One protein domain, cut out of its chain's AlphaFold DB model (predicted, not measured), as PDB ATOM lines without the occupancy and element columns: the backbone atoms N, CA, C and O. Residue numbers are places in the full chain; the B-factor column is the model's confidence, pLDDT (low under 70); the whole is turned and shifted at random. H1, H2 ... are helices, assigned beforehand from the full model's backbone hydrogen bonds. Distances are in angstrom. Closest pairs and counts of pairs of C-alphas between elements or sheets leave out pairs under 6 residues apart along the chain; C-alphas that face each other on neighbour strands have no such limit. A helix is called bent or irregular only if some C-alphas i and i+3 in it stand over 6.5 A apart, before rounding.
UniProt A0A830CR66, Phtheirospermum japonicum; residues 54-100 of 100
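AT A GLANCE: This is residues 54 to 100 of the 100 residues of a protein of Phtheirospermum japonicum (UniProt A0A830CR66). The model is an open, loosely joined set of three helices: the long helix H3 and the short helix H2 form two sides of a wide loop, and residues 71 to 82 swing round from the far end of H2 to the start of H3. H1 crosses H3 about perpendicular, at 85 degrees, and packs on it with its last turn, where Ala 62 comes closest to Val 91. The printed part has 47 residues with three named helices, in the order H1, H2, H3, and no named strand; its class is all helix. It is only just compact, close to loose, with a radius of gyration of the C-alphas of 11.0 A, and its elongated outline spans 35 by 21 by 18 A.

IN THESE COORDINATES: The printed part begins at Gln 54. H1 runs over residues 56 to 63, 10.3 A from first to last C-alpha, and begins with C-alpha 56 at (29.574, -131.660, 71.823). H2 runs over residues 65 to 70, with C-alpha 70 at (26.575, -140.906, 52.517). H3, the longest helix, runs over residues 83 to 98 and measures 22.6 A, ending with C-alpha 98 at (34.541, -124.410, 59.963). H3 is neither bent nor irregular, but only just: C-alphas 83 and 86 are 6.0 A apart.

HOW THE PARTS SIT: H1 and H3 touch, with 7 pairs of C-alphas within 8 A. Their closest C-alphas are those of Ala 62 and Val 91, 5.5 A apart, and their lines are about perpendicular at 85 degrees. H1 and H2 are close but not clearly touching; their closest C-alphas, those of Leu 61 and Leu 68, are 7.8 A apart. They run the same way at a steep tilt of 57 degrees. H2 and H3 are also close but not clearly touching, with Trp 65 and Val 91 having the closest C-alphas, 7.4 A apart. They run opposite ways at a steep tilt of 66 degrees. In H1, H2 and H3 every O i to N i+4 pair is within hydrogen-bond range.

THE WHOLE: The C-alphas farthest apart are those of Gly 78 and Ile 100, at 35.6 A. The printed part has no cut and ends at residue 100, the chain's last residue. The link from H1 to H2 is tight, with 1 residue, and the link from H2 to H3 is long, with 12 residues. Residues 67 to 72, of which 67 to 70 belong to H2, stand free, and so do residues 76 to 82. The mean pLDDT of the printed part is 72.8; 24 residues, 76 to 93 and 95 to 100, are under 70, and the mean of H3 is 62.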
ATOM      1  N   GLN A  54      25.025-126.080  72.092       88.19
ATOM      2  CA  GLN A  54      24.504-127.443  72.210       88.19
ATOM      3  C   GLN A  54      25.589-128.426  72.702       88.19
ATOM      4  O   GLN A  54      26.773-128.097  72.751       88.19
ATOM      5  N   PRO A  55      25.240-129.677  73.057       91.44
ATOM      6  CA  PRO A  55      26.237-130.670  73.447       91.44
ATOM      7  C   PRO A  55      27.269-130.939  72.343       91.44
ATOM      8  O   PRO A  55      26.936-130.939  71.155       91.44
ATOM      9  N   ALA A  56      28.497-131.280  72.743       89.81
ATOM     10  CA  ALA A  56      29.574-131.660  71.823       89.81
ATOM     11  C   ALA A  56      29.182-132.826  70.896       89.81
ATOM     12  O   ALA A  56      29.593-132.867  69.743       89.81
ATOM     13  N   LEU A  57      28.321-133.742  71.357       90.62
ATOM     14  CA  LEU A  57      27.787-134.811  70.510       90.62
ATOM     15  C   LEU A  57      26.992-134.260  69.314       90.62
ATOM     16  O   LEU A  57      27.139-134.760  68.203       90.62
ATOM     17  N   VAL A  58      26.165-133.231  69.527       87.19
ATOM     18  CA  VAL A  58      25.373-132.612  68.452       87.19
ATOM     19  C   VAL A  58      26.299-131.904  67.462       87.19
ATOM     20  O   VAL A  58      26.102-132.047  66.256       87.19
ATOM     21  N   PHE A  59      27.350-131.238  67.958       85.56
ATOM     22  CA  PHE A  59      28.395-130.647  67.117       85.56
ATOM     23  C   PHE A  59      29.036-131.703  66.212       85.56
ATOM     24  O   PHE A  59      29.056-131.537  64.997       85.56
ATOM     25  N   SER A  60      29.489-132.826  66.779       89.00
ATOM     26  CA  SER A  60      30.125-133.904  66.013       89.00
ATOM     27  C   SER A  60      29.199-134.489  64.945       89.00
ATOM     28  O   SER A  60      29.637-134.763  63.829       89.00
ATOM     29  N   LEU A  61      27.910-134.665  65.252       86.31
ATOM     30  CA  LEU A  61      26.931-135.150  64.274       86.31
ATOM     31  C   LEU A  61      26.730-134.156  63.124       86.31
ATOM     32  O   LEU A  61      26.661-134.571  61.968       86.31
ATOM     33  N   ALA A  62      26.653-132.859  63.424       82.25
ATOM     34  CA  ALA A  62      26.467-131.825  62.414       82.25
ATOM     35  C   ALA A  62      27.738-131.587  61.574       82.25
ATOM     36  O   ALA A  62      27.648-131.438  60.358       82.25
ATOM     37  N   TYR A  63      28.922-131.655  62.189       85.12
ATOM     38  CA  TYR A  63      30.222-131.614  61.512       85.12
ATOM     39  C   TYR A  63      30.360-132.762  60.499       85.12
ATOM     40  O   TYR A  63      30.793-132.570  59.365       85.12
ATOM     41  N   HIS A  64      29.960-133.977  60.886       87.38
ATOM     42  CA  HIS A  64      30.051-135.174  60.044       87.38
ATOM     43  C   HIS A  64      28.771-135.465  59.244       87.38
ATOM     44  O   HIS A  64      28.572-136.592  58.783       87.38
ATOM     45  N   TRP A  65      27.906-134.468  59.041       85.00
ATOM     46  CA  TRP A  65      26.606-134.639  58.387       85.00
ATOM     47  C   TRP A  65      26.690-135.287  57.000       85.00
ATOM     48  O   TRP A  65      25.907-136.185  56.668       85.00
ATOM     49  N   ASP A  66      27.675-134.868  56.202       85.56
ATOM     50  CA  ASP A  66      27.890-135.391  54.853       85.56
ATOM     51  C   ASP A  66      28.225-136.901  54.896       85.56
ATOM     52  O   ASP A  66      27.705-137.679  54.092       85.56
ATOM     53  N   LEU A  67      29.002-137.350  55.895       91.06
ATOM     54  CA  LEU A  67      29.321-138.770  56.109       91.06
ATOM     55  C   LEU A  67      28.097-139.566  56.573       91.06
ATOM     56  O   LEU A  67      27.869-140.677  56.095       91.06
ATOM     57  N   LEU A  68      27.293-139.008  57.483       87.69
ATOM     58  CA  LEU A  68      26.068-139.652  57.965       87.69
ATOM     59  C   LEU A  68      25.062-139.858  56.828       87.69
ATOM     60  O   LEU A  68      24.440-140.918  56.739       87.69
ATOM     61  N   THR A  69      24.954-138.882  55.927       85.12
ATOM     62  CA  THR A  69      24.093-138.964  54.743       85.12
ATOM     63  C   THR A  69      24.636-139.982  53.739       85.12
ATOM     64  O   THR A  69      23.899-140.868  53.308       85.12
ATOM     65  N   GLN A  70      25.938-139.943  53.426       90.44
ATOM     66  CA  GLN A  70      26.575-140.906  52.517       90.44
ATOM     67  C   GLN A  70      26.417-142.359  52.995       90.44
ATOM     68  O   GLN A  70      26.271-143.272  52.184       90.44
ATOM     69  N   ARG A  71      26.442-142.587  54.311       91.81
ATOM     70  CA  ARG A  71      26.290-143.916  54.922       91.81
ATOM     71  C   ARG A  71      24.832-144.318  55.174       91.81
ATOM     72  O   ARG A  71      24.593-145.404  55.692       91.81
ATOM     73  N   GLY A  72      23.863-143.479  54.808       86.81
ATOM     74  CA  GLY A  72      22.437-143.764  54.981       86.81
ATOM     75  C   GLY A  72      21.959-143.735  56.437       86.81
ATOM     76  O   GLY A  72      20.886-144.258  56.734       86.81
ATOM     77  N   HIS A  73      22.731-143.133  57.348       85.38
ATOM     78  CA  HIS A  73      22.297-142.864  58.723       85.38
ATOM     79  C   HIS A  73      21.316-141.687  58.794       85.38
ATOM     80  O   HIS A  73      20.566-141.573  59.764       85.38
ATOM     81  N   PHE A  74      21.301-140.833  57.767       77.88
ATOM     82  CA  PHE A  74      20.367-139.724  57.636       77.88
ATOM     83  C   PHE A  74      19.797-139.632  56.203       77.88
ATOM     84  O   PHE A  74      20.551-139.844  55.251       77.88
ATOM     85  N   PRO A  75      18.503-139.289  56.026       71.75
ATOM     86  CA  PRO A  75      17.483-139.137  57.067       71.75
ATOM     87  C   PRO A  75      17.037-140.471  57.671       71.75
ATOM     88  O   PRO A  75      16.964-141.493  56.988       71.75
ATOM     89  N   ALA A  76      16.693-140.455  58.960       66.88
ATOM     90  CA  ALA A  76      16.099-141.616  59.611       66.88
ATOM     91  C   ALA A  76      14.758-141.948  58.935       66.88
ATOM     92  O   ALA A  76      13.880-141.085  58.815       66.88
ATOM     93  N   LYS A  77      14.595-143.199  58.485       66.31
ATOM     94  CA  LYS A  77      13.364-143.673  57.834       66.31
ATOM     95  C   LYS A  77      12.151-143.344  58.719       66.31
ATOM     96  O   LYS A  77      12.099-143.778  59.864       66.31
ATOM     97  N   GLY A  78      11.193-142.583  58.184       62.53
ATOM     98  CA  GLY A  78       9.944-142.221  58.874       62.53
ATOM     99  C   GLY A  78       9.905-140.837  59.537       62.53
ATOM    100  O   GLY A  78       8.888-140.491  60.133       62.53
ATOM    101  N   THR A  79      10.954-140.014  59.430       57.41
ATOM    102  CA  THR A  79      10.921-138.635  59.956       57.41
ATOM    103  C   THR A  79      10.393-137.644  58.910       57.41
ATOM    104  O   THR A  79      11.049-137.337  57.913       57.41
ATOM    105  N   HIS A  80       9.165-137.160  59.129       53.25
ATOM    106  CA  HIS A  80       8.506-136.163  58.284       53.25
ATOM    107  C   HIS A  80       9.151-134.764  58.413       53.25
ATOM    108  O   HIS A  80       9.600-134.338  59.475       53.25
ATOM    109  N   THR A  81       9.143-134.077  57.274       52.91
ATOM    110  CA  THR A  81       9.625-132.774  56.765       52.91
ATOM    111  C   THR A  81       9.974-131.591  57.707       52.91
ATOM    112  O   THR A  81      10.572-130.634  57.226       52.91
ATOM    113  N   HIS A  82       9.731-131.616  59.023       49.84
ATOM    114  CA  HIS A  82       9.987-130.461  59.913       49.84
ATOM    115  C   HIS A  82      11.320-130.475  60.680       49.84
ATOM    116  O   HIS A  82      11.826-129.406  61.021       49.84
ATOM    117  N   ALA A  83      11.931-131.642  60.917       50.91
ATOM    118  CA  ALA A  83      13.251-131.718  61.564       50.91
ATOM    119  C   ALA A  83      14.368-131.125  60.685       50.91
ATOM    120  O   ALA A  83      15.354-130.590  61.185       50.91
ATOM    121  N   TYR A  84      14.170-131.157  59.368       53.56
ATOM    122  CA  TYR A  84      15.138-130.714  58.380       53.56
ATOM    123  C   TYR A  84      15.500-129.237  58.530       53.56
ATOM    124  O   TYR A  84      16.676-128.915  58.502       53.56
ATOM    125  N   THR A  85      14.546-128.329  58.738       53.81
ATOM    126  CA  THR A  85      14.848-126.887  58.708       53.81
ATOM    127  C   THR A  85      15.791-126.459  59.836       53.81
ATOM    128  O   THR A  85      16.719-125.694  59.595       53.81
ATOM    129  N   CYS A  86      15.595-126.988  61.050       53.62
ATOM    130  CA  CYS A  86      16.446-126.671  62.202       53.62
ATOM    131  C   CYS A  86      17.844-127.287  62.046       53.62
ATOM    132  O   CYS A  86      18.851-126.615  62.254       53.62
ATOM    133  N   THR A  87      17.920-128.544  61.597       59.41
ATOM    134  CA  THR A  87      19.207-129.217  61.400       59.41
ATOM    135  C   THR A  87      19.973-128.673  60.192       59.41
ATOM    136  O   THR A  87      21.184-128.522  60.276       59.41
ATOM    137  N   TYR A  88      19.301-128.292  59.100       60.59
ATOM    138  CA  TYR A  88      19.941-127.650  57.946       60.59
ATOM    139  C   TYR A  88      20.489-126.266  58.290       60.59
ATOM    140  O   TYR A  88      21.603-125.960  57.881       60.59
ATOM    141  N   LEU A  89      19.757-125.448  59.056       63.81
ATOM    142  CA  LEU A  89      20.265-124.152  59.519       63.81
ATOM    143  C   LEU A  89      21.507-124.316  60.403       63.81
ATOM    144  O   LEU A  89      22.480-123.593  60.212       63.81
ATOM    145  N   LEU A  90      21.508-125.294  61.315       65.88
ATOM    146  CA  LEU A  90      22.690-125.631  62.113       65.88
ATOM    147  C   LEU A  90      23.862-126.067  61.221       65.88
ATOM    148  O   LEU A  90      24.947-125.514  61.334       65.88
ATOM    149  N   VAL A  91      23.642-127.008  60.296       65.50
ATOM    150  CA  VAL A  91      24.691-127.521  59.396       65.50
ATOM    151  C   VAL A  91      25.253-126.423  58.489       65.50
ATOM    152  O   VAL A  91      26.463-126.364  58.301       65.50
ATOM    153  N   LEU A  92      24.416-125.537  57.938       65.12
ATOM    154  CA  LEU A  92      24.872-124.427  57.094       65.12
ATOM    155  C   LEU A  92      25.759-123.449  57.874       65.12
ATOM    156  O   LEU A  92      26.845-123.114  57.404       65.12
ATOM    157  N   ASN A  93      25.344-123.049  59.080       69.19
ATOM    158  CA  ASN A  93      26.156-122.165  59.917       69.19
ATOM    159  C   ASN A  93      27.441-122.846  60.401       69.19
ATOM    160  O   ASN A  93      28.488-122.211  60.434       69.19
ATOM    161  N   LEU A  94      27.409-124.150  60.698       70.75
ATOM    162  CA  LEU A  94      28.614-124.927  61.011       70.75
ATOM    163  C   LEU A  94      29.599-124.981  59.842       70.75
ATOM    164  O   LEU A  94      30.802-124.869  60.061       70.75
ATOM    165  N   LYS A  95      29.115-125.128  58.603       68.06
ATOM    166  CA  LYS A  95      29.991-125.079  57.426       68.06
ATOM    167  C   LYS A  95      30.673-123.713  57.315       68.06
ATOM    168  O   LYS A  95      31.877-123.680  57.092       68.06
ATOM    169  N   HIS A  96      29.956-122.614  57.556       66.44
ATOM    170  CA  HIS A  96      30.575-121.285  57.647       66.44
ATOM    171  C   HIS A  96      31.581-121.183  58.804       66.44
ATOM    172  O   HIS A  96      32.711-120.767  58.579       66.44
ATOM    173  N   PHE A  97      31.222-121.648  60.004       67.31
ATOM    174  CA  PHE A  97      32.101-121.681  61.179       67.31
ATOM    175  C   PHE A  97      33.422-122.426  60.928       67.31
ATOM    176  O   PHE A  97      34.469-121.984  61.382       67.31
ATOM    177  N   MET A  98      33.381-123.546  60.206       65.38
ATOM    178  CA  MET A  98      34.541-124.410  59.963       65.38
ATOM    179  C   MET A  98      35.395-124.018  58.749       65.38
ATOM    180  O   MET A  98      36.418-124.656  58.510       65.38
ATOM    181  N   THR A  99      34.961-123.046  57.942       60.25
ATOM    182  CA  THR A  99      35.693-122.617  56.731       60.25
ATOM    183  C   THR A  99      36.664-121.456  57.018       60.25
ATOM    184  O   THR A  99      37.304-120.956  56.094       60.25
ATOM    185  N   ILE A 100      36.798-121.047  58.285       49.97
ATOM    186  CA  ILE A 100      37.708-119.994  58.768       49.97
ATOM    187  C   ILE A 100      38.920-120.620  59.461       49.97
ATOM    188  O   ILE A 100      38.717-121.574  60.248       49.97
TER     189      ILE A 100